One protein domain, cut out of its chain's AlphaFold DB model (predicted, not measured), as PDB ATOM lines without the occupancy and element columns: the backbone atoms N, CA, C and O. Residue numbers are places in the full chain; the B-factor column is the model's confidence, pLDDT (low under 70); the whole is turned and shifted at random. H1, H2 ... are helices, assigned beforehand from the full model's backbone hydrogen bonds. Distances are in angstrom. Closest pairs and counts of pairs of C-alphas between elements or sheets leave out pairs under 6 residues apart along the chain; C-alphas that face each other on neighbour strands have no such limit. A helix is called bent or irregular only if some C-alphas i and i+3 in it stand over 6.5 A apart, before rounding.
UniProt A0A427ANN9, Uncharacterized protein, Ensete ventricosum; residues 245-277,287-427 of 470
ATOM      1  N   ILE A 245       4.605  -5.058 -57.607       83.38
ATOM      2  CA  ILE A 245       3.675  -5.771 -56.724       83.38
ATOM      3  C   ILE A 245       2.534  -4.852 -56.245       83.38
ATOM      4  O   ILE A 245       1.453  -5.337 -55.899       83.38
ATOM      5  N   PHE A 246       2.753  -3.532 -56.224       83.69
ATOM      6  CA  PHE A 246       1.718  -2.577 -55.831       83.69
ATOM      7  C   PHE A 246       0.634  -2.507 -56.908       83.69
ATOM      8  O   PHE A 246      -0.519  -2.819 -56.611       83.69
ATOM      9  N   SER A 247       1.020  -2.251 -58.163       86.12
ATOM     10  CA  SER A 247       0.085  -2.265 -59.297       86.12
ATOM     11  C   SER A 247      -0.573  -3.636 -59.469       86.12
ATOM     12  O   SER A 247      -1.780  -3.720 -59.664       86.12
ATOM     13  N   LEU A 248       0.171  -4.729 -59.244       90.06
ATOM     14  CA  LEU A 248      -0.393  -6.086 -59.236       90.06
ATOM     15  C   LEU A 248      -1.547  -6.243 -58.232       90.06
ATOM     16  O   LEU A 248      -2.490  -6.989 -58.482       90.06
ATOM     17  N   THR A 249      -1.471  -5.581 -57.076       91.88
ATOM     18  CA  THR A 249      -2.512  -5.671 -56.043       91.88
ATOM     19  C   THR A 249      -3.781  -4.935 -56.472       91.88
ATOM     20  O   THR A 249      -4.880  -5.447 -56.248       91.88
ATOM     21  N   GLU A 250      -3.641  -3.786 -57.134       92.38
ATOM     22  CA  GLU A 250      -4.758  -3.052 -57.744       92.38
ATOM     23  C   GLU A 250      -5.368  -3.822 -58.927       92.38
ATOM     24  O   GLU A 250      -6.594  -3.895 -59.056       92.38
ATOM     25  N   ASP A 251      -4.538  -4.488 -59.733       93.06
ATOM     26  CA  ASP A 251      -4.986  -5.359 -60.821       93.06
ATOM     27  C   ASP A 251      -5.769  -6.568 -60.289       93.06
ATOM     28  O   ASP A 251      -6.825  -6.913 -60.820       93.06
ATOM     29  N   ILE A 252      -5.299  -7.205 -59.208       95.44
ATOM     30  CA  ILE A 252      -6.016  -8.313 -58.550       95.44
ATOM     31  C   ILE A 252      -7.358  -7.832 -57.989       95.44
ATOM     32  O   ILE A 252      -8.360  -8.538 -58.120       95.44
ATOM     33  N   LEU A 253      -7.392  -6.646 -57.376       95.12
ATOM     34  CA  LEU A 253      -8.621  -6.036 -56.865       95.12
ATOM     35  C   LEU A 253      -9.625  -5.772 -57.998       95.12
ATOM     36  O   LEU A 253     -10.798  -6.126 -57.874       95.12
ATOM     37  N   SER A 254      -9.156  -5.222 -59.116       93.94
ATOM     38  CA  SER A 254      -9.975  -4.957 -60.304       93.94
ATOM     39  C   SER A 254     -10.507  -6.253 -60.921       93.94
ATOM     40  O   SER A 254     -11.709  -6.386 -61.148       93.94
ATOM     41  N   LEU A 255      -9.647  -7.266 -61.084       95.06
ATOM     42  CA  LEU A 255     -10.040  -8.595 -61.560       95.06
ATOM     43  C   LEU A 255     -11.054  -9.275 -60.634       95.06
ATOM     44  O   LEU A 255     -11.954  -9.964 -61.116       95.06
ATOM     45  N   LEU A 256     -10.941  -9.087 -59.315       96.06
ATOM     46  CA  LEU A 256     -11.925  -9.595 -58.362       96.06
ATOM     47  C   LEU A 256     -13.295  -8.942 -58.593       96.06
ATOM     48  O   LEU A 256     -14.302  -9.649 -58.581       96.06
ATOM     49  N   MET A 257     -13.348  -7.627 -58.826       94.19
ATOM     50  CA  MET A 257     -14.607  -6.922 -59.103       94.19
ATOM     51  C   MET A 257     -15.225  -7.347 -60.442       94.19
ATOM     52  O   MET A 257     -16.419  -7.655 -60.474       94.19
ATOM     53  N   ASP A 258     -14.419  -7.466 -61.504       92.06
ATOM     54  CA  ASP A 258     -14.843  -8.024 -62.799       92.06
ATOM     55  C   ASP A 258     -15.443  -9.425 -62.617       92.06
ATOM     56  O   ASP A 258     -16.537  -9.730 -63.085       92.06
ATOM     57  N   THR A 259     -14.760 -10.273 -61.850       92.06
ATOM     58  CA  THR A 259     -15.195 -11.649 -61.599       92.06
ATOM     59  C   THR A 259     -16.531 -11.702 -60.853       92.06
ATOM     60  O   THR A 259     -17.378 -12.551 -61.136       92.06
ATOM     61  N   VAL A 260     -16.761 -10.803 -59.891       92.44
ATOM     62  CA  VAL A 260     -18.047 -10.714 -59.178       92.44
ATOM     63  C   VAL A 260     -19.172 -10.272 -60.121       92.44
ATOM     64  O   VAL A 260     -20.296 -10.783 -60.014       92.44
ATOM     65  N   LYS A 261     -18.875  -9.364 -61.058       90.12
ATOM     66  CA  LYS A 261     -19.813  -8.961 -62.112       90.12
ATOM     67  C   LYS A 261     -20.183 -10.163 -62.986       90.12
ATOM     68  O   LYS A 261     -21.370 -10.480 -63.076       90.12
ATOM     69  N   ASP A 262     -19.193 -10.910 -63.474       88.38
ATOM     70  CA  ASP A 262     -19.394 -12.119 -64.290       88.38
ATOM     71  C   ASP A 262     -20.229 -13.189 -63.561       88.38
ATOM     72  O   ASP A 262     -21.168 -13.766 -64.124       88.38
ATOM     73  N   ILE A 263     -19.938 -13.441 -62.276       87.56
ATOM     74  CA  ILE A 263     -20.719 -14.372 -61.445       87.56
ATOM     75  C   ILE A 263     -22.182 -13.923 -61.394       87.56
ATOM     76  O   ILE A 263     -23.086 -14.743 -61.577       87.56
ATOM     77  N   THR A 264     -22.429 -12.634 -61.179       87.00
ATOM     78  CA  THR A 264     -23.792 -12.111 -61.042       87.00
ATOM     79  C   THR A 264     -24.555 -12.156 -62.363       87.00
ATOM     80  O   THR A 264     -25.716 -12.569 -62.380       87.00
ATOM     81  N   GLU A 265     -23.914 -11.821 -63.480       83.62
ATOM     82  CA  GLU A 265     -24.506 -11.957 -64.816       83.62
ATOM     83  C   GLU A 265     -24.874 -13.419 -65.121       83.62
ATOM     84  O   GLU A 265     -25.959 -13.703 -65.644       83.62
ATOM     85  N   SER A 266     -24.034 -14.375 -64.708       78.31
ATOM     86  CA  SER A 266     -24.323 -15.807 -64.867       78.31
ATOM     87  C   SER A 266     -25.565 -16.265 -64.083       78.31
ATOM     88  O   SER A 266     -26.333 -17.103 -64.569       78.31
ATOM     89  N   VAL A 267     -25.799 -15.695 -62.893       78.62
ATOM     90  CA  VAL A 267     -26.985 -15.965 -62.061       78.62
ATOM     91  C   VAL A 267     -28.239 -15.443 -62.757       78.62
ATOM     92  O   VAL A 267     -29.217 -16.182 -62.886       78.62
ATOM     93  N   VAL A 268     -28.197 -14.210 -63.268       70.81
ATOM     94  CA  VAL A 268     -29.332 -13.580 -63.966       70.81
ATOM     95  C   VAL A 268     -29.715 -14.363 -65.220       70.81
ATOM     96  O   VAL A 268     -30.892 -14.659 -65.438       70.81
ATOM     97  N   ASN A 269     -28.726 -14.758 -66.022       69.38
ATOM     98  CA  ASN A 269     -28.956 -15.507 -67.258       69.38
ATOM     99  C   ASN A 269     -29.572 -16.893 -66.998       69.38
ATOM    100  O   ASN A 269     -30.449 -17.339 -67.753       69.38
ATOM    101  N   LYS A 270     -29.172 -17.563 -65.908       69.31
ATOM    102  CA  LYS A 270     -29.801 -18.815 -65.457       69.31
ATOM    103  C   LYS A 270     -31.245 -18.586 -65.007       69.31
ATOM    104  O   LYS A 270     -32.133 -19.323 -65.433       69.31
ATOM    105  N   GLU A 271     -31.515 -17.530 -64.238       62.50
ATOM    106  CA  GLU A 271     -32.878 -17.200 -63.805       62.50
ATOM    107  C   GLU A 271     -33.824 -16.878 -64.969       62.50
ATOM    108  O   GLU A 271     -34.983 -17.303 -64.952       62.50
ATOM    109  N   TRP A 272     -33.352 -16.154 -65.989       56.31
ATOM    110  CA  TRP A 272     -34.134 -15.858 -67.193       56.31
ATOM    111  C   TRP A 272     -34.451 -17.129 -67.991       56.31
ATOM    112  O   TRP A 272     -35.606 -17.378 -68.352       56.31
ATOM    113  N   SER A 273     -33.438 -17.973 -68.199       56.78
ATOM    114  CA  SER A 273     -33.573 -19.254 -68.903       56.78
ATOM    115  C   SER A 273     -34.564 -20.195 -68.214       56.78
ATOM    116  O   SER A 273     -35.327 -20.891 -68.885       56.78
ATOM    117  N   ASP A 274     -34.593 -20.200 -66.881       58.81
ATOM    118  CA  ASP A 274     -35.478 -21.064 -66.098       58.81
ATOM    119  C   ASP A 274     -36.903 -20.507 -65.975       58.81
ATOM    120  O   ASP A 274     -37.867 -21.279 -65.979       58.81
ATOM    121  N   LYS A 275     -37.073 -19.175 -65.935       59.97
ATOM    122  CA  LYS A 275     -38.398 -18.531 -66.053       59.97
ATOM    123  C   LYS A 275     -39.066 -18.878 -67.381       59.97
ATOM    124  O   LYS A 275     -40.265 -19.142 -67.404       59.97
ATOM    125  N   MET A 276     -38.286 -18.962 -68.456       54.38
ATOM    126  CA  MET A 276     -38.768 -19.335 -69.787       54.38
ATOM    127  C   MET A 276     -39.091 -20.839 -69.919       54.38
ATOM    128  O   MET A 276     -39.811 -21.229 -70.835       54.38
ATOM    129  N   LYS A 277     -38.615 -21.687 -68.990       59.12
ATOM    130  CA  LYS A 277     -38.797 -23.155 -68.997       59.12
ATOM    131  C   LYS A 277     -39.874 -23.696 -68.043       59.12
ATOM    132  O   LYS A 277     -40.163 -24.892 -68.088       59.12
ATOM    133  N   GLN A 287     -33.036 -18.892 -54.124       51.84
ATOM    134  CA  GLN A 287     -32.105 -18.917 -52.982       51.84
ATOM    135  C   GLN A 287     -30.901 -19.847 -53.209       51.84
ATOM    136  O   GLN A 287     -29.810 -19.571 -52.714       51.84
ATOM    137  N   VAL A 288     -31.086 -20.924 -53.980       55.28
ATOM    138  CA  VAL A 288     -30.014 -21.875 -54.322       55.28
ATOM    139  C   VAL A 288     -29.003 -21.222 -55.273       55.28
ATOM    140  O   VAL A 288     -27.803 -21.443 -55.135       55.28
ATOM    141  N   SER A 289     -29.474 -20.347 -56.171       73.38
ATOM    142  CA  SER A 289     -28.628 -19.565 -57.084       73.38
ATOM    143  C   SER A 289     -27.744 -18.556 -56.336       73.38
ATOM    144  O   SER A 289     -26.538 -18.492 -56.572       73.38
ATOM    145  N   LEU A 290     -28.309 -17.834 -55.358       81.19
ATOM    146  CA  LEU A 290     -27.555 -16.865 -54.552       81.19
ATOM    147  C   LEU A 290     -26.507 -17.535 -53.652       81.19
ATOM    148  O   LEU A 290     -25.389 -17.037 -53.536       81.19
ATOM    149  N   ALA A 291     -26.841 -18.668 -53.026       83.44
ATOM    150  CA  ALA A 291     -25.888 -19.415 -52.207       83.44
ATOM    151  C   ALA A 291     -24.697 -19.916 -53.045       83.44
ATOM    152  O   ALA A 291     -23.551 -19.776 -52.619       83.44
ATOM    153  N   ALA A 292     -24.953 -20.424 -54.256       84.38
ATOM    154  CA  ALA A 292     -23.907 -20.836 -55.190       84.38
ATOM    155  C   ALA A 292     -23.037 -19.648 -55.643       84.38
ATOM    156  O   ALA A 292     -21.808 -19.727 -55.581       84.38
ATOM    157  N   ALA A 293     -23.654 -18.518 -56.002       87.56
ATOM    158  CA  ALA A 293     -22.935 -17.291 -56.343       87.56
ATOM    159  C   ALA A 293     -22.033 -16.831 -55.192       87.56
ATOM    160  O   ALA A 293     -20.852 -16.551 -55.385       87.56
ATOM    161  N   MET A 294     -22.553 -16.852 -53.965       90.69
ATOM    162  CA  MET A 294     -21.783 -16.508 -52.776       90.69
ATOM    163  C   MET A 294     -20.599 -17.461 -52.564       90.69
ATOM    164  O   MET A 294     -19.516 -17.009 -52.203       90.69
ATOM    165  N   THR A 295     -20.756 -18.768 -52.800       89.31
ATOM    166  CA  THR A 295     -19.615 -19.698 -52.719       89.31
ATOM    167  C   THR A 295     -18.534 -19.382 -53.752       89.31
ATOM    168  O   THR A 295     -17.359 -19.367 -53.395       89.31
ATOM    169  N   GLN A 296     -18.912 -19.033 -54.985       89.62
ATOM    170  CA  GLN A 296     -17.966 -18.621 -56.028       89.62
ATOM    171  C   GLN A 296     -17.244 -17.320 -55.661       89.62
ATOM    172  O   GLN A 296     -16.026 -17.238 -55.790       89.62
ATOM    173  N   VAL A 297     -17.964 -16.339 -55.112       93.88
ATOM    174  CA  VAL A 297     -17.380 -15.077 -54.632       93.88
ATOM    175  C   VAL A 297     -16.348 -15.320 -53.528       93.88
ATOM    176  O   VAL A 297     -15.264 -14.740 -53.563       93.88
ATOM    177  N   LYS A 298     -16.637 -16.216 -52.574       93.44
ATOM    178  CA  LYS A 298     -15.674 -16.583 -51.521       93.44
ATOM    179  C   LYS A 298     -14.409 -17.218 -52.096       93.44
ATOM    180  O   LYS A 298     -13.315 -16.885 -51.649       93.44
ATOM    181  N   VAL A 299     -14.551 -18.108 -53.081       91.62
ATOM    182  CA  VAL A 299     -13.414 -18.750 -53.758       91.62
ATOM    183  C   VAL A 299     -12.582 -17.718 -54.524       91.62
ATOM    184  O   VAL A 299     -11.360 -17.713 -54.391       91.62
ATOM    185  N   ALA A 300     -13.223 -16.800 -55.252       94.00
ATOM    186  CA  ALA A 300     -12.544 -15.718 -55.966       94.00
ATOM    187  C   ALA A 300     -11.756 -14.808 -55.007       94.00
ATOM    188  O   ALA A 300     -10.578 -14.529 -55.230       94.00
ATOM    189  N   ALA A 301     -12.379 -14.399 -53.901       96.06
ATOM    190  CA  ALA A 301     -11.739 -13.572 -52.884       96.06
ATOM    191  C   ALA A 301     -10.556 -14.289 -52.207       96.06
ATOM    192  O   ALA A 301      -9.509 -13.680 -51.992       96.06
ATOM    193  N   ALA A 302     -10.688 -15.588 -51.919       94.00
ATOM    194  CA  ALA A 302      -9.605 -16.404 -51.369       94.00
ATOM    195  C   ALA A 302      -8.426 -16.546 -52.347       94.00
ATOM    196  O   ALA A 302      -7.267 -16.470 -51.929       94.00
ATOM    197  N   LEU A 303      -8.710 -16.711 -53.643       93.44
ATOM    198  CA  LEU A 303      -7.694 -16.766 -54.693       93.44
ATOM    199  C   LEU A 303      -6.932 -15.439 -54.794       93.44
ATOM    200  O   LEU A 303      -5.701 -15.434 -54.733       93.44
ATOM    201  N   GLY A 304      -7.653 -14.315 -54.856       94.94
ATOM    202  CA  GLY A 304      -7.048 -12.983 -54.855       94.94
ATOM    203  C   GLY A 304      -6.176 -12.752 -53.619       94.94
ATOM    204  O   GLY A 304      -5.022 -12.342 -53.745       94.94
ATOM    205  N   ALA A 305      -6.683 -13.083 -52.427       94.19
ATOM    206  CA  ALA A 305      -5.942 -12.939 -51.173       94.19
ATOM    207  C   ALA A 305      -4.647 -13.767 -51.175       94.19
ATOM    208  O   ALA A 305      -3.604 -13.303 -50.709       94.19
ATOM    209  N   THR A 306      -4.697 -14.972 -51.748       91.06
ATOM    210  CA  THR A 306      -3.531 -15.848 -51.904       91.06
ATOM    211  C   THR A 306      -2.489 -15.222 -52.829       91.06
ATOM    212  O   THR A 306      -1.305 -15.235 -52.505       91.06
ATOM    213  N   PHE A 307      -2.898 -14.631 -53.953       92.62
ATOM    214  CA  PHE A 307      -1.984 -13.984 -54.899       92.62
ATOM    215  C   PHE A 307      -1.301 -12.741 -54.331       92.62
ATOM    216  O   PHE A 307      -0.081 -12.601 -54.469       92.62
ATOM    217  N   VAL A 308      -2.051 -11.889 -53.627       93.62
ATOM    218  CA  VAL A 308      -1.486 -10.718 -52.937       93.62
ATOM    219  C   VAL A 308      -0.478 -11.154 -51.875       93.62
ATOM    220  O   VAL A 308       0.645 -10.646 -51.834       93.62
ATOM    221  N   TRP A 309      -0.841 -12.142 -51.051       90.19
ATOM    222  CA  TRP A 309       0.049 -12.669 -50.021       90.19
ATOM    223  C   TRP A 309       1.310 -13.318 -50.608       90.19
ATOM    224  O   TRP A 309       2.415 -13.029 -50.150       90.19
ATOM    225  N   LEU A 310       1.175 -14.158 -51.637       87.19
ATOM    226  CA  LEU A 310       2.313 -14.835 -52.263       87.19
ATOM    227  C   LEU A 310       3.274 -13.849 -52.932       87.19
ATOM    228  O   LEU A 310       4.485 -13.997 -52.777       87.19
ATOM    229  N   SER A 311       2.753 -12.850 -53.649       86.44
ATOM    230  CA  SER A 311       3.581 -11.880 -54.380       86.44
ATOM    231  C   SER A 311       4.241 -10.854 -53.472       86.44
ATOM    232  O   SER A 311       5.411 -10.537 -53.660       86.44
ATOM    233  N   GLY A 312       3.503 -10.343 -52.485       81.12
ATOM    234  CA  GLY A 312       3.904  -9.172 -51.710       81.12
ATOM    235  C   GLY A 312       4.166  -9.394 -50.226       81.12
ATOM    236  O   GLY A 312       4.641  -8.486 -49.536       81.12
ATOM    237  N   GLY A 313       3.860 -10.583 -49.706       87.25
ATOM    238  CA  GLY A 313       3.982 -10.889 -48.287       87.25
ATOM    239  C   GLY A 313       3.183  -9.929 -47.396       87.25
ATOM    240  O   GLY A 313       2.174  -9.342 -47.792       87.25
ATOM    241  N   SER A 314       3.641  -9.745 -46.154       86.94
ATOM    242  CA  SER A 314       2.854  -9.039 -45.127       86.94
ATOM    243  C   SER A 314       2.832  -7.532 -45.307       86.94
ATOM    244  O   SER A 314       1.923  -6.879 -44.803       86.94
ATOM    245  N   GLY A 315       3.848  -6.977 -45.974       88.38
ATOM    246  CA  GLY A 315       3.930  -5.543 -46.243       88.38
ATOM    247  C   GLY A 315       2.841  -5.090 -47.209       88.38
ATOM    248  O   GLY A 315       2.189  -4.081 -46.965       88.38
ATOM    249  N   ILE A 316       2.585  -5.878 -48.252       90.56
ATOM    250  CA  ILE A 316       1.557  -5.554 -49.242       90.56
ATOM    251  C   ILE A 316       0.155  -5.829 -48.701       90.56
ATOM    252  O   ILE A 316      -0.727  -5.010 -48.905       90.56
ATOM    253  N   VAL A 317      -0.054  -6.895 -47.920       92.50
ATOM    254  CA  VAL A 317      -1.344  -7.103 -47.229       92.50
ATOM    255  C   VAL A 317      -1.652  -5.963 -46.249       92.50
ATOM    256  O   VAL A 317      -2.794  -5.523 -46.141       92.50
ATOM    257  N   GLN A 318      -0.634  -5.449 -45.552       92.44
ATOM    258  CA  GLN A 318      -0.782  -4.254 -44.724       92.44
ATOM    259  C   GLN A 318      -1.244  -3.055 -45.564       92.44
ATOM    260  O   GLN A 318      -2.216  -2.402 -45.193       92.44
ATOM    261  N   CYS A 319      -0.561  -2.779 -46.675       92.62
ATOM    262  CA  CYS A 319      -0.901  -1.681 -47.576       92.62
ATOM    263  C   CYS A 319      -2.309  -1.847 -48.178       92.62
ATOM    264  O   CYS A 319      -3.084  -0.894 -48.206       92.62
ATOM    265  N   LEU A 320      -2.696  -3.074 -48.539       94.81
ATOM    266  CA  LEU A 320      -4.039  -3.396 -49.010       94.81
ATOM    267  C   LEU A 320      -5.111  -2.933 -48.017       94.81
ATOM    268  O   LEU A 320      -6.082  -2.291 -48.406       94.81
ATOM    269  N   ILE A 321      -4.934  -3.254 -46.734       95.00
ATOM    270  CA  ILE A 321      -5.927  -2.962 -45.695       95.00
ATOM    271  C   ILE A 321      -5.876  -1.491 -45.259       95.00
ATOM    272  O   ILE A 321      -6.926  -0.896 -45.055       95.00
ATOM    273  N   GLN A 322      -4.691  -0.893 -45.114       93.50
ATOM    274  CA  GLN A 322      -4.562   0.473 -44.584       93.50
ATOM    275  C   GLN A 322      -4.703   1.575 -45.634       93.50
ATOM    276  O   GLN A 322      -5.071   2.691 -45.276       93.50
ATOM    277  N   GLU A 323      -4.376   1.294 -46.894       92.94
ATOM    278  CA  GLU A 323      -4.229   2.326 -47.925       92.94
ATOM    279  C   GLU A 323      -5.121   2.033 -49.129       92.94
ATOM    280  O   GLU A 323      -6.018   2.827 -49.406       92.94
ATOM    281  N   ILE A 324      -4.940   0.882 -49.792       93.88
ATOM    282  CA  ILE A 324      -5.622   0.571 -51.062       93.88
ATOM    283  C   ILE A 324      -7.136   0.440 -50.866       93.88
ATOM    284  O   ILE A 324      -7.907   1.037 -51.606       93.88
ATOM    285  N   LEU A 325      -7.605  -0.319 -49.871       95.19
ATOM    286  CA  LEU A 325      -9.047  -0.479 -49.651       95.19
ATOM    287  C   LEU A 325      -9.716   0.827 -49.194       95.19
ATOM    288  O   LEU A 325     -10.728   1.195 -49.792       95.19
ATOM    289  N   PRO A 326      -9.197   1.562 -48.190       94.94
ATOM    290  CA  PRO A 326      -9.745   2.868 -47.844       94.94
ATOM    291  C   PRO A 326      -9.771   3.840 -49.030       94.94
ATOM    292  O   PRO A 326     -10.813   4.448 -49.270       94.94
ATOM    293  N   SER A 327      -8.692   3.954 -49.815       93.31
ATOM    294  CA  SER A 327      -8.672   4.832 -50.997       93.31
ATOM    295  C   SER A 327      -9.683   4.392 -52.063       93.31
ATOM    296  O   SER A 327     -10.363   5.234 -52.657       93.31
ATOM    297  N   TRP A 328      -9.865   3.082 -52.240       92.50
ATOM    298  CA  TRP A 328     -10.860   2.508 -53.141       92.50
ATOM    299  C   TRP A 328     -12.300   2.833 -52.705       92.50
ATOM    300  O   TRP A 328     -13.130   3.217 -53.524       92.50
ATOM    301  N   PHE A 329     -12.618   2.779 -51.405       92.69
ATOM    302  CA  PHE A 329     -13.958   3.140 -50.910       92.69
ATOM    303  C   PHE A 329     -14.266   4.640 -50.998       92.69
ATOM    304  O   PHE A 329     -15.436   5.032 -51.099       92.69
ATOM    305  N   LEU A 330     -13.228   5.474 -50.916       91.50
ATOM    306  CA  LEU A 330     -13.336   6.929 -51.020       91.50
ATOM    307  C   LEU A 330     -13.423   7.415 -52.471       91.50
ATOM    308  O   LEU A 330     -13.929   8.511 -52.707       91.50
ATOM    309  N   SER A 331     -12.960   6.623 -53.436       89.06
ATOM    310  CA  SER A 331     -13.069   6.949 -54.859       89.06
ATOM    311  C   SER A 331     -14.426   6.542 -55.436       89.06
ATOM    312  O   SER A 331     -15.108   5.640 -54.941       89.06
ATOM    313  N   VAL A 332     -14.844   7.270 -56.475       75.56
ATOM    314  CA  VAL A 332     -16.117   7.039 -57.162       75.56
ATOM    315  C   VAL A 332     -15.987   5.792 -58.024       75.56
ATOM    316  O   VAL A 332     -15.196   5.761 -58.962       75.56
ATOM    317  N   HIS A 333     -16.789   4.784 -57.698       71.31
ATOM    318  CA  HIS A 333     -16.862   3.531 -58.435       71.31
ATOM    319  C   HIS A 333     -18.307   3.285 -58.861       71.31
ATOM    320  O   HIS A 333     -19.132   2.828 -58.064       71.31
ATOM    321  N   GLU A 334     -18.611   3.578 -60.123       62.69
ATOM    322  CA  GLU A 334     -19.826   3.088 -60.764       62.69
ATOM    323  C   GLU A 334     -19.526   1.682 -61.289       62.69
ATOM    324  O   GLU A 334     -18.791   1.487 -62.254       62.69
ATOM    325  N   LEU A 335     -20.042   0.663 -60.595       61.03
ATOM    326  CA  LEU A 335     -20.077  -0.685 -61.155       61.03
ATOM    327  C   LEU A 335     -21.202  -0.671 -62.194       61.03
ATOM    328  O   LEU A 335     -22.348  -0.985 -61.869       61.03
ATOM    329  N   ASP A 336     -20.883  -0.209 -63.404       52.62
ATOM    330  CA  ASP A 336     -21.832   0.032 -64.491       52.62
ATOM    331  C   ASP A 336     -22.696  -1.201 -64.771       52.62
ATOM    332  O   ASP A 336     -22.264  -2.180 -65.396       52.62
ATOM    333  N   LEU A 337     -23.938  -1.125 -64.300       51.81
ATOM    334  CA  LEU A 337     -25.047  -1.984 -64.677       51.81
ATOM    335  C   LEU A 337     -26.287  -1.103 -64.800       51.81
ATOM    336  O   LEU A 337     -27.010  -0.865 -63.830       51.81
ATOM    337  N   GLU A 338     -26.532  -0.631 -66.020       40.53
ATOM    338  CA  GLU A 338     -27.819  -0.079 -66.431       40.53
ATOM    339  C   GLU A 338     -28.886  -1.186 -66.342       40.53
ATOM    340  O   GLU A 338     -29.140  -1.938 -67.282       40.53
ATOM    341  N   GLY A 339     -29.489  -1.345 -65.164       48.00
ATOM    342  CA  GLY A 339     -30.573  -2.297 -64.938       48.00
ATOM    343  C   GLY A 339     -30.826  -2.580 -63.459       48.00
ATOM    344  O   GLY A 339     -29.928  -2.497 -62.623       48.00
ATOM    345  N   GLY A 340     -32.060  -2.975 -63.120       49.22
ATOM    346  CA  GLY A 340     -32.535  -3.225 -61.746       49.22
ATOM    347  C   GLY A 340     -31.810  -4.327 -60.950       49.22
ATOM    348  O   GLY A 340     -32.257  -4.683 -59.863       49.22
ATOM    349  N   ASN A 341     -30.700  -4.859 -61.468       56.94
ATOM    350  CA  ASN A 341     -29.888  -5.919 -60.877       56.94
ATOM    351  C   ASN A 341     -28.584  -5.415 -60.218       56.94
ATOM    352  O   ASN A 341     -27.856  -6.209 -59.620       56.94
ATOM    353  N   GLY A 342     -28.301  -4.105 -60.272       64.31
ATOM    354  CA  GLY A 342     -27.104  -3.506 -59.659       64.31
ATOM    355  C   GLY A 342     -26.975  -3.786 -58.156       64.31
ATOM    356  O   GLY A 342     -25.876  -4.026 -57.662       64.31
ATOM    357  N   GLY A 343     -28.092  -3.871 -57.422       79.19
ATOM    358  CA  GLY A 343     -28.080  -4.126 -55.973       79.19
ATOM    359  C   GLY A 343     -27.426  -5.456 -55.563       79.19
ATOM    360  O   GLY A 343     -26.765  -5.517 -54.523       79.19
ATOM    361  N   MET A 344     -27.558  -6.507 -56.382       84.81
ATOM    362  CA  MET A 344     -26.931  -7.806 -56.108       84.81
ATOM    363  C   MET A 344     -25.417  -7.760 -56.331       84.81
ATOM    364  O   MET A 344     -24.682  -8.269 -55.487       84.81
ATOM    365  N   VAL A 345     -24.957  -7.098 -57.400       89.12
ATOM    366  CA  VAL A 345     -23.521  -6.908 -57.663       89.12
ATOM    367  C   VAL A 345     -22.875  -6.130 -56.531       89.12
ATOM    368  O   VAL A 345     -21.916  -6.619 -55.951       89.12
ATOM    369  N   TYR A 346     -23.450  -4.996 -56.121       91.44
ATOM    370  CA  TYR A 346     -22.915  -4.221 -54.996       91.44
ATOM    371  C   TYR A 346     -22.824  -5.051 -53.709       91.44
ATOM    372  O   TYR A 346     -21.806  -5.009 -53.020       91.44
ATOM    373  N   THR A 347     -23.851  -5.854 -53.410       92.75
ATOM    374  CA  THR A 347     -23.860  -6.726 -52.225       92.75
ATOM    375  C   THR A 347     -22.752  -7.779 -52.290       92.75
ATOM    376  O   THR A 347     -21.980  -7.926 -51.342       92.75
ATOM    377  N   LEU A 348     -22.651  -8.510 -53.405       93.75
ATOM    378  CA  LEU A 348     -21.633  -9.545 -53.584       93.75
ATOM    379  C   LEU A 348     -20.219  -8.955 -53.632       93.75
ATOM    380  O   LEU A 348     -19.320  -9.542 -53.039       93.75
ATOM    381  N   SER A 349     -20.029  -7.785 -54.245       94.38
ATOM    382  CA  SER A 349     -18.743  -7.082 -54.289       94.38
ATOM    383  C   SER A 349     -18.297  -6.651 -52.897       94.38
ATOM    384  O   SER A 349     -17.147  -6.879 -52.529       94.38
ATOM    385  N   GLY A 350     -19.207  -6.115 -52.078       95.75
ATOM    386  CA  GLY A 350     -18.895  -5.762 -50.691       95.75
ATOM    387  C   GLY A 350     -18.430  -6.975 -49.885       95.75
ATOM    388  O   GLY A 350     -17.389  -6.927 -49.228       95.75
ATOM    389  N   TYR A 351     -19.132  -8.107 -50.006       96.88
ATOM    390  CA  TYR A 351     -18.675  -9.355 -49.395       96.88
ATOM    391  C   TYR A 351     -17.346  -9.847 -49.981       96.88
ATOM    392  O   TYR A 351     -16.483 -10.267 -49.216       96.88
ATOM    393  N   ALA A 352     -17.136  -9.772 -51.297       97.31
ATOM    394  CA  ALA A 352     -15.883 -10.173 -51.937       97.31
ATOM    395  C   ALA A 352     -14.685  -9.423 -51.339       97.31
ATOM    396  O   ALA A 352     -13.708 -10.055 -50.939       97.31
ATOM    397  N   LEU A 353     -14.800  -8.099 -51.194       97.56
ATOM    398  CA  LEU A 353     -13.782  -7.253 -50.569       97.56
ATOM    399  C   LEU A 353     -13.546  -7.624 -49.102       97.56
ATOM    400  O   LEU A 353     -12.403  -7.641 -48.646       97.56
ATOM    401  N   ALA A 354     -14.604  -7.968 -48.363       97.88
ATOM    402  CA  ALA A 354     -14.485  -8.379 -46.968       97.88
ATOM    403  C   ALA A 354     -13.713  -9.697 -46.831       97.88
ATOM    404  O   ALA A 354     -12.780  -9.785 -46.032       97.88
ATOM    405  N   TYR A 355     -14.057 -10.707 -47.638       97.75
ATOM    406  CA  TYR A 355     -13.318 -11.971 -47.673       97.75
ATOM    407  C   TYR A 355     -11.874 -11.754 -48.131       97.75
ATOM    408  O   TYR A 355     -10.963 -12.308 -47.522       97.75
ATOM    409  N   PHE A 356     -11.652 -10.922 -49.148       97.50
ATOM    410  CA  PHE A 356     -10.326 -10.612 -49.677       97.50
ATOM    411  C   PHE A 356      -9.420  -9.978 -48.608       97.50
ATOM    412  O   PHE A 356      -8.308 -10.456 -48.381       97.50
ATOM    413  N   ALA A 357      -9.928  -8.976 -47.884       97.31
ATOM    414  CA  ALA A 357      -9.203  -8.301 -46.811       97.31
ATOM    415  C   ALA A 357      -8.917  -9.232 -45.622       97.31
ATOM    416  O   ALA A 357      -7.773  -9.341 -45.175       97.31
ATOM    417  N   VAL A 358      -9.943  -9.923 -45.108       96.12
ATOM    418  CA  VAL A 358      -9.797 -10.751 -43.901       96.12
ATOM    419  C   VAL A 358      -8.932 -11.978 -44.176       96.12
ATOM    420  O   VAL A 358      -8.019 -12.246 -43.400       96.12
ATOM    421  N   LEU A 359      -9.145 -12.686 -45.291       94.25
ATOM    422  CA  LEU A 359      -8.304 -13.833 -45.651       94.25
ATOM    423  C   LEU A 359      -6.860 -13.403 -45.919       94.25
ATOM    424  O   LEU A 359      -5.942 -14.067 -45.442       94.25
ATOM    425  N   GLY A 360      -6.649 -12.265 -46.593       92.81
ATOM    426  CA  GLY A 360      -5.314 -11.697 -46.784       92.81
ATOM    427  C   GLY A 360      -4.606 -11.451 -45.450       92.81
ATOM    428  O   GLY A 360      -3.482 -11.914 -45.246       92.81
ATOM    429  N   GLY A 361      -5.286 -10.800 -44.501       91.12
ATOM    430  CA  GLY A 361      -4.759 -10.571 -43.152       91.12
ATOM    431  C   GLY A 361      -4.506 -11.866 -42.367       91.12
ATOM    432  O   GLY A 361      -3.484 -11.982 -41.689       91.12
ATOM    433  N   MET A 362      -5.388 -12.866 -42.488       90.12
ATOM    434  CA  MET A 362      -5.219 -14.178 -41.852       90.12
ATOM    435  C   MET A 362      -3.988 -14.907 -42.393       90.12
ATOM    436  O   MET A 362      -3.220 -15.453 -41.602       90.12
ATOM    437  N   PHE A 363      -3.757 -14.880 -43.710       87.50
ATOM    438  CA  PHE A 363      -2.547 -15.448 -44.311       87.50
ATOM    439  C   PHE A 363      -1.282 -14.715 -43.857       87.50
ATOM    440  O   PHE A 363      -0.251 -15.352 -43.647       87.50
ATOM    441  N   ALA A 364      -1.365 -13.396 -43.667       88.06
ATOM    442  CA  ALA A 364      -0.209 -12.583 -43.323       88.06
ATOM    443  C   ALA A 364       0.198 -12.618 -41.849       88.06
ATOM    444  O   ALA A 364       1.392 -12.558 -41.541       88.06
ATOM    445  N   TRP A 365      -0.772 -12.650 -40.936       87.94
ATOM    446  CA  TRP A 365      -0.518 -12.465 -39.502       87.94
ATOM    447  C   TRP A 365      -1.070 -13.579 -38.616       87.94
ATOM    448  O   TRP A 365      -0.812 -13.569 -37.410       87.94
ATOM    449  N   GLY A 366      -1.815 -14.526 -39.188       86.31
ATOM    450  CA  GLY A 366      -2.475 -15.590 -38.443       86.31
ATOM    451  C   GLY A 366      -3.653 -15.107 -37.592       86.31
ATOM    452  O   GLY A 366      -3.925 -13.910 -37.437       86.31
ATOM    453  N   ILE A 367      -4.359 -16.080 -37.023       86.44
ATOM    454  CA  ILE A 367      -5.531 -15.867 -36.159       86.44
ATOM    455  C   ILE A 367      -5.207 -15.958 -34.666       86.44
ATOM    456  O   ILE A 367      -6.065 -15.656 -33.841       86.44
ATOM    457  N   ASP A 368      -3.991 -16.375 -34.318       80.12
ATOM    458  CA  ASP A 368      -3.617 -16.704 -32.946       80.12
ATOM    459  C   ASP A 368      -3.437 -15.466 -32.058       80.12
ATOM    460  O   ASP A 368      -3.185 -14.349 -32.528       80.12
ATOM    461  N   SER A 369      -3.523 -15.675 -30.743       71.12
ATOM    462  CA  SER A 369      -3.314 -14.632 -29.733       71.12
ATOM    463  C   SER A 369      -1.905 -14.039 -29.782       71.12
ATOM    464  O   SER A 369      -1.729 -12.836 -29.600       71.12
ATOM    465  N   VAL A 370      -0.900 -14.861 -30.092       69.00
ATOM    466  CA  VAL A 370       0.475 -14.409 -30.307       69.00
ATOM    467  C   VAL A 370       0.605 -13.956 -31.751       69.00
ATOM    468  O   VAL A 370       0.711 -14.771 -32.666       69.00
ATOM    469  N   SER A 371       0.598 -12.643 -31.966       62.09
ATOM    470  CA  SER A 371       0.839 -12.115 -33.302       62.09
ATOM    471  C   SER A 371       2.259 -12.440 -33.764       62.09
ATOM    472  O   SER A 371       3.237 -12.042 -33.126       62.09
ATOM    473  N   VAL A 372       2.375 -13.071 -34.934       64.56
ATOM    474  CA  VAL A 372       3.660 -13.262 -35.632       64.56
ATOM    475  C   VAL A 372       4.269 -11.905 -36.031       64.56
ATOM    476  O   VAL A 372       5.483 -11.771 -36.175       64.56
ATOM    477  N   SER A 373       3.436 -10.862 -36.157       71.31
ATOM    478  CA  SER A 373       3.844  -9.511 -36.547       71.31
ATOM    479  C   SER A 373       3.394  -8.451 -35.543       71.31
ATOM    480  O   SER A 373       2.202  -8.241 -35.316       71.31
ATOM    481  N   LYS A 374       4.332  -7.640 -35.044       77.62
ATOM    482  CA  LYS A 374       4.012  -6.458 -34.214       77.62
ATOM    483  C   LYS A 374       3.147  -5.413 -34.940       77.62
ATOM    484  O   LYS A 374       2.679  -4.470 -34.309       77.62
ATOM    485  N   ARG A 375       2.967  -5.541 -36.260       82.00
ATOM    486  CA  ARG A 375       2.171  -4.610 -37.068       82.00
ATOM    487  C   ARG A 375       0.674  -4.916 -37.038       82.00
ATOM    488  O   ARG A 375      -0.096  -3.973 -37.171       82.00
ATOM    489  N   ARG A 376       0.267  -6.173 -36.810       88.00
ATOM    490  CA  ARG A 376      -1.146  -6.599 -36.845       88.00
ATOM    491  C   ARG A 376      -2.075  -5.698 -36.012       88.00
ATOM    492  O   ARG A 376      -2.999  -5.161 -36.619       88.00
ATOM    493  N   PRO A 377      -1.800  -5.411 -34.719       89.94
ATOM    494  CA  PRO A 377      -2.706  -4.594 -33.908       89.94
ATOM    495  C   PRO A 377      -2.916  -3.200 -34.503       89.94
ATOM    496  O   PRO A 377      -4.033  -2.710 -34.591       89.94
ATOM    497  N   ARG A 378      -1.834  -2.577 -34.994       91.06
ATOM    498  CA  ARG A 378      -1.883  -1.234 -35.590       91.06
ATOM    499  C   ARG A 378      -2.700  -1.215 -36.875       91.06
ATOM    500  O   ARG A 378      -3.458  -0.277 -37.090       91.06
ATOM    501  N   VAL A 379      -2.537  -2.233 -37.721       93.06
ATOM    502  CA  VAL A 379      -3.257  -2.324 -38.996       93.06
ATOM    503  C   VAL A 379      -4.746  -2.546 -38.767       93.06
ATOM    504  O   VAL A 379      -5.559  -1.805 -39.315       93.06
ATOM    505  N   ILE A 380      -5.099  -3.512 -37.918       93.69
ATOM    506  CA  ILE A 380      -6.498  -3.819 -37.610       93.69
ATOM    507  C   ILE A 380      -7.177  -2.643 -36.904       93.69
ATOM    508  O   ILE A 380      -8.267  -2.253 -37.320       93.69
ATOM    509  N   ALA A 381      -6.535  -2.041 -35.898       93.50
ATOM    510  CA  ALA A 381      -7.090  -0.888 -35.191       93.50
ATOM    511  C   ALA A 381      -7.305   0.305 -36.130       93.50
ATOM    512  O   ALA A 381      -8.388   0.881 -36.139       93.50
ATOM    513  N   SER A 382      -6.321   0.624 -36.978       95.00
ATOM    514  CA  SER A 382      -6.434   1.702 -37.967       95.00
ATOM    515  C   SER A 382      -7.578   1.465 -38.950       95.00
ATOM    516  O   SER A 382      -8.308   2.398 -39.282       95.00
ATOM    517  N   HIS A 383      -7.745   0.229 -39.422       97.00
ATOM    518  CA  HIS A 383      -8.806  -0.094 -40.369       97.00
ATOM    519  C   HIS A 383     -10.186  -0.043 -39.715       97.00
ATOM    520  O   HIS A 383     -11.109   0.552 -40.262       97.00
ATOM    521  N   MET A 384     -10.331  -0.598 -38.510       96.56
ATOM    522  CA  MET A 384     -11.581  -0.528 -37.747       96.56
ATOM    523  C   MET A 384     -11.943   0.905 -37.337       96.56
ATOM    524  O   MET A 384     -13.125   1.255 -37.347       96.56
ATOM    525  N   ASP A 385     -10.955   1.750 -37.037       96.56
ATOM    526  CA  ASP A 385     -11.181   3.173 -36.777       96.56
ATOM    527  C   ASP A 385     -11.699   3.899 -38.027       96.56
ATOM    528  O   ASP A 385     -12.674   4.653 -37.934       96.56
ATOM    529  N   PHE A 386     -11.139   3.599 -39.208       96.81
ATOM    530  CA  PHE A 386     -11.662   4.074 -40.493       96.81
ATOM    531  C   PHE A 386     -13.123   3.647 -40.699       96.81
ATOM    532  O   PHE A 386     -13.971   4.509 -40.948       96.81
ATOM    533  N   LEU A 387     -13.450   2.359 -40.506       96.81
ATOM    534  CA  LEU A 387     -14.838   1.881 -40.604       96.81
ATOM    535  C   LEU A 387     -15.757   2.656 -39.645       96.81
ATOM    536  O   LEU A 387     -16.829   3.111 -40.045       96.81
ATOM    537  N   SER A 388     -15.327   2.850 -38.395       95.69
ATOM    538  CA  SER A 388     -16.112   3.561 -37.380       95.69
ATOM    539  C   SER A 388     -16.321   5.038 -37.724       95.69
ATOM    540  O   SER A 388     -17.410   5.574 -37.529       95.69
ATOM    541  N   SER A 389     -15.310   5.687 -38.304       95.19
ATOM    542  CA  SER A 389     -15.366   7.092 -38.709       95.19
ATOM    543  C   SER A 389     -16.321   7.316 -39.877       95.19
ATOM    544  O   SER A 389     -17.037   8.321 -39.904       95.19
ATOM    545  N   VAL A 390     -16.384   6.367 -40.811       93.50
ATOM    546  CA  VAL A 390     -17.379   6.377 -41.887       93.50
ATOM    547  C   VAL A 390     -18.789   6.128 -41.334       93.50
ATOM    548  O   VAL A 390     -19.719   6.845 -41.697       93.50
ATOM    549  N   LEU A 391     -18.969   5.168 -40.416       90.62
ATOM    550  CA  LEU A 391     -20.276   4.897 -39.783       90.62
ATOM    551  C   LEU A 391     -20.812   6.085 -38.970       90.62
ATOM    552  O   LEU A 391     -22.024   6.310 -38.923       90.62
ATOM    553  N   ASP A 392     -19.915   6.850 -38.348       88.75
ATOM    554  CA  ASP A 392     -20.232   8.094 -37.640       88.75
ATOM    555  C   ASP A 392     -20.567   9.257 -38.595       88.75
ATOM    556  O   ASP A 392     -20.995  10.316 -38.136       88.75
ATOM    557  N   GLY A 393     -20.366   9.092 -39.908       88.00
ATOM    558  CA  GLY A 393     -20.571  10.142 -40.908       88.00
ATOM    559  C   GLY A 393     -19.475  11.211 -40.927       88.00
ATOM    560  O   GLY A 393     -19.680  12.284 -41.487       88.00
ATOM    561  N   LYS A 394     -18.310  10.950 -40.315       90.94
ATOM    562  CA  LYS A 394     -17.162  11.877 -40.344       90.94
ATOM    563  C   LYS A 394     -16.444  11.875 -41.688       90.94
ATOM    564  O   LYS A 394     -15.804  12.859 -42.042       90.94
ATOM    565  N   ILE A 395     -16.507  10.746 -42.386       90.62
ATOM    566  CA  ILE A 395     -15.860  10.519 -43.672       90.62
ATOM    567  C   ILE A 395     -16.954  10.208 -44.692       90.62
ATOM    568  O   ILE A 395     -17.771   9.314 -44.474       90.62
ATOM    569  N   SER A 396     -16.958  10.945 -45.801       89.94
ATOM    570  CA  SER A 396     -17.850  10.697 -46.935       89.94
ATOM    571  C   SER A 396     -17.297   9.579 -47.817       89.94
ATOM    572  O   SER A 396     -16.101   9.543 -48.089       89.94
ATOM    573  N   LEU A 397     -18.168   8.684 -48.282       89.88
ATOM    574  CA  LEU A 397     -17.816   7.593 -49.195       89.88
ATOM    575  C   LEU A 397     -17.994   8.007 -50.657       89.88
ATOM    576  O   LEU A 397     -18.938   8.729 -50.977       89.88
ATOM    577  N   GLY A 398     -17.127   7.494 -51.535       86.75
ATOM    578  CA  GLY A 398     -17.293   7.583 -52.991       86.75
ATOM    579  C   GLY A 398     -18.032   6.381 -53.592       86.75
ATOM    580  O   GLY A 398     -18.599   6.480 -54.678       86.75
ATOM    581  N   CYS A 399     -18.061   5.248 -52.886       88.25
ATOM    582  CA  CYS A 399     -18.696   4.011 -53.339       88.25
ATOM    583  C   CYS A 399     -20.193   3.901 -52.980       88.25
ATOM    584  O   CYS A 399     -20.733   4.634 -52.147       88.25
ATOM    585  N   ASN A 400     -20.878   2.926 -53.590       90.19
ATOM    586  CA  ASN A 400     -22.284   2.635 -53.311       90.19
ATOM    587  C   ASN A 400     -22.511   2.185 -51.853       90.19
ATOM    588  O   ASN A 400     -21.831   1.294 -51.339       90.19
ATOM    589  N   TRP A 401     -23.547   2.731 -51.212       89.19
ATOM    590  CA  TRP A 401     -23.892   2.421 -49.821       89.19
ATOM    591  C   TRP A 401     -24.187   0.934 -49.551       89.19
ATOM    592  O   TRP A 401     -23.838   0.420 -48.488       89.19
ATOM    593  N   VAL A 402     -24.812   0.222 -50.495       91.81
ATOM    594  CA  VAL A 402     -25.112  -1.216 -50.361       91.81
ATOM    595  C   VAL A 402     -23.820  -2.032 -50.324       91.81
ATOM    596  O   VAL A 402     -23.690  -2.937 -49.500       91.81
ATOM    597  N   LEU A 403     -22.848  -1.670 -51.166       93.62
ATOM    598  CA  LEU A 403     -21.525  -2.290 -51.191       93.62
ATOM    599  C   LEU A 403     -20.787  -2.041 -49.881       93.62
ATOM    600  O   LEU A 403     -20.301  -2.989 -49.263       93.62
ATOM    601  N   TRP A 404     -20.755  -0.786 -49.429       94.38
ATOM    602  CA  TRP A 404     -20.134  -0.417 -48.159       94.38
ATOM    603  C   TRP A 404     -20.724  -1.201 -46.986       94.38
ATOM    604  O   TRP A 404     -19.994  -1.801 -46.195       94.38
ATOM    605  N   ARG A 405     -22.056  -1.253 -46.897       94.62
ATOM    606  CA  ARG A 405     -22.746  -2.002 -45.848       94.62
ATOM    607  C   ARG A 405     -22.387  -3.488 -45.889       94.62
ATOM    608  O   ARG A 405     -22.076  -4.057 -44.842       94.62
ATOM    609  N   ALA A 406     -22.404  -4.114 -47.066       95.38
ATOM    610  CA  ALA A 406     -22.039  -5.523 -47.213       95.38
ATOM    611  C   ALA A 406     -20.572  -5.784 -46.828       95.38
ATOM    612  O   ALA A 406     -20.284  -6.780 -46.164       95.38
ATOM    613  N   TYR A 407     -19.665  -4.864 -47.167       97.56
ATOM    614  CA  TYR A 407     -18.263  -4.937 -46.767       97.56
ATOM    615  C   TYR A 407     -18.080  -4.866 -45.252       97.56
ATOM    616  O   TYR A 407     -17.461  -5.758 -44.681       97.56
ATOM    617  N   VAL A 408     -18.639  -3.855 -44.581       97.50
ATOM    618  CA  VAL A 408     -18.493  -3.687 -43.123       97.50
ATOM    619  C   VAL A 408     -19.075  -4.886 -42.374       97.50
ATOM    620  O   VAL A 408     -18.416  -5.447 -41.496       97.50
ATOM    621  N   SER A 409     -20.278  -5.313 -42.756       96.56
ATOM    622  CA  SER A 409     -20.975  -6.440 -42.124       96.56
ATOM    623  C   SER A 409     -20.220  -7.752 -42.358       96.56
ATOM    624  O   SER A 409     -20.003  -8.531 -41.430       96.56
ATOM    625  N   GLY A 410     -19.735  -7.971 -43.586       96.50
ATOM    626  CA  GLY A 410     -18.908  -9.122 -43.938       96.50
ATOM    627  C   GLY A 410     -17.559  -9.128 -43.219       96.50
ATOM    628  O   GLY A 410     -17.155 -10.164 -42.697       96.50
ATOM    629  N   PHE A 411     -16.876  -7.985 -43.153       97.81
ATOM    630  CA  PHE A 411     -15.559  -7.850 -42.536       97.81
ATOM    631  C   PHE A 411     -15.648  -8.115 -41.034       97.81
ATOM    632  O   PHE A 411     -14.965  -9.000 -40.523       97.81
ATOM    633  N   LEU A 412     -16.535  -7.403 -40.330       97.75
ATOM    634  CA  LEU A 412     -16.712  -7.576 -38.887       97.75
ATOM    635  C   LEU A 412     -17.249  -8.969 -38.551       97.75
ATOM    636  O   LEU A 412     -16.770  -9.583 -37.600       97.75
ATOM    637  N   GLY A 413     -18.171  -9.506 -39.357       96.62
ATOM    638  CA  GLY A 413     -18.666 -10.876 -39.209       96.62
ATOM    639  C   GLY A 413     -17.551 -11.914 -39.298       96.62
ATOM    640  O   GLY A 413     -17.423 -12.762 -38.413       96.62
ATOM    641  N   LEU A 414     -16.694 -11.813 -40.315       95.88
ATOM    642  CA  LEU A 414     -15.560 -12.719 -40.494       95.88
ATOM    643  C   LEU A 414     -14.515 -12.572 -39.391       95.88
ATOM    644  O   LEU A 414     -14.014 -13.581 -38.900       95.88
ATOM    645  N   VAL A 415     -14.203 -11.349 -38.961       95.88
ATOM    646  CA  VAL A 415     -13.245 -11.128 -37.870       95.88
ATOM    647  C   VAL A 415     -13.772 -11.717 -36.558       95.88
ATOM    648  O   VAL A 415     -13.061 -12.464 -35.891       95.88
ATOM    649  N   VAL A 416     -15.036 -11.469 -36.211       95.31
ATOM    650  CA  VAL A 416     -15.662 -11.999 -34.986       95.31
ATOM    651  C   VAL A 416     -15.741 -13.529 -34.991       95.31
ATOM    652  O   VAL A 416     -15.591 -14.156 -33.935       95.31
ATOM    653  N   GLN A 417     -15.981 -14.134 -36.157       93.38
ATOM    654  CA  GLN A 417     -16.132 -15.581 -36.301       93.38
ATOM    655  C   GLN A 417     -14.790 -16.318 -36.402       93.38
ATOM    656  O   GLN A 417     -14.616 -17.351 -35.757       93.38
ATOM    657  N   CYS A 418     -13.860 -15.809 -37.209       91.19
ATOM    658  CA  CYS A 418     -12.653 -16.529 -37.621       91.19
ATOM    659  C   CYS A 418     -11.372 -16.007 -36.956       91.19
ATOM    660  O   CYS A 418     -10.421 -16.771 -36.809       91.19
ATOM    661  N   ALA A 419     -11.331 -14.735 -36.553       91.25
ATOM    662  CA  ALA A 419     -10.145 -14.090 -35.986       91.25
ATOM    663  C   ALA A 419     -10.481 -13.255 -34.730       91.25
ATOM    664  O   ALA A 419     -10.174 -12.064 -34.672       91.25
ATOM    665  N   PRO A 420     -11.107 -13.849 -33.691       91.25
ATOM    666  CA  PRO A 420     -11.630 -13.096 -32.549       91.25
ATOM    667  C   PRO A 420     -10.545 -12.343 -31.766       91.25
ATOM    668  O   PRO A 420     -10.833 -11.311 -31.167       91.25
ATOM    669  N   TYR A 421      -9.293 -12.810 -31.798       91.25
ATOM    670  CA  TYR A 421      -8.171 -12.123 -31.153       91.25
ATOM    671  C   TYR A 421      -7.848 -10.769 -31.787       91.25
ATOM    672  O   TYR A 421      -7.334  -9.900 -31.096       91.25
ATOM    673  N   TRP A 422      -8.198 -10.548 -33.056       93.44
ATOM    674  CA  TRP A 422      -8.050  -9.234 -33.682       93.44
ATOM    675  C   TRP A 422      -8.983  -8.200 -33.045       93.44
ATOM    676  O   TRP A 422      -8.642  -7.027 -32.995       93.44
ATOM    677  N   VAL A 423     -10.141  -8.623 -32.521       94.38
ATOM    678  CA  VAL A 423     -11.084  -7.734 -31.819       94.38
ATOM    679  C   VAL A 423     -10.518  -7.291 -30.468       94.38
ATOM    680  O   VAL A 423     -10.708  -6.147 -30.077       94.38
ATOM    681  N   LEU A 424      -9.785  -8.171 -29.779       90.62
ATOM    682  CA  LEU A 424      -9.132  -7.864 -28.498       90.62
ATOM    683  C   LEU A 424      -8.002  -6.833 -28.628       90.62
ATOM    684  O   LEU A 424      -7.594  -6.246 -27.633       90.62
ATOM    685  N   GLU A 425      -7.480  -6.633 -29.838       89.69
ATOM    686  CA  GLU A 425      -6.399  -5.684 -30.127       89.69
ATOM    687  C   GLU A 425      -6.903  -4.262 -30.421       89.69
ATOM    688  O   GLU A 425      -6.091  -3.367 -30.657       89.69
ATOM    689  N   VAL A 426      -8.223  -4.053 -30.433       93.19
ATOM    690  CA  VAL A 426      -8.858  -2.790 -30.820       93.19
ATOM    691  C   VAL A 426      -9.457  -2.096 -29.603       93.19
ATOM    692  O   VAL A 426     -10.115  -2.721 -28.774       93.19
ATOM    693  N   ASP A 427      -9.268  -0.779 -29.533       94.00
ATOM    694  CA  ASP A 427      -9.759   0.036 -28.426       94.00
ATOM    695  C   ASP A 427     -11.282  -0.065 -28.260       94.00
ATOM    696  O   ASP A 427     -12.056   0.048 -29.220       94.00
TER     697      ASP A 427
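AT A GLANCE: This is residues 245 to 277 and 287 to 427 of the 470 residues of an uncharacterized protein of Ensete ventricosum (UniProt A0A427ANN9). H3 runs through the middle of an up-and-down bundle, each helix or arm running against the one before, with H1, bent H2 and H5 packed round it and H4 on arm H2b; residues 272 to 277 stick out. The printed part has 174 residues with six named helices, H1 to H6; it is all helix, compact, with radius of gyration of the C-alphas 16.4 A, spanning 57 by 34 by 31 A.

IN THESE COORDINATES: H1, residues 245 to 275, starts at C-alpha (3.675, -5.771, -56.724) and is 44.9 A long. H2, 287 to 330, assigned as one helix by hydrogen bonds, is bent, C-alphas 311 and 314 being 9.7 A apart: arms H2a, 287 to 311, and H2b, 314 to 330, irregular with C-alphas 322 and 325 6.8 A apart. H3 is 342 to 365, H4 376 to 391, H5 401 to 418, H6 420 to 424, ending at C-alpha (-9.132, -7.864, -28.498).

HOW THE PARTS SIT: H3 touches H5, closest C-alphas Gly 350 and Tyr 407, 4.1 A. Every O i to N i+4 pair is within hydrogen-bond range in H1, H2a, H3, H4 and H5, 10 of 13 in H2b, 0 of 1 in H6, with 2 of 2 i+3 pairs.

THE WHOLE: Residues 278 to 286 are cut out, a 17.9 A gap.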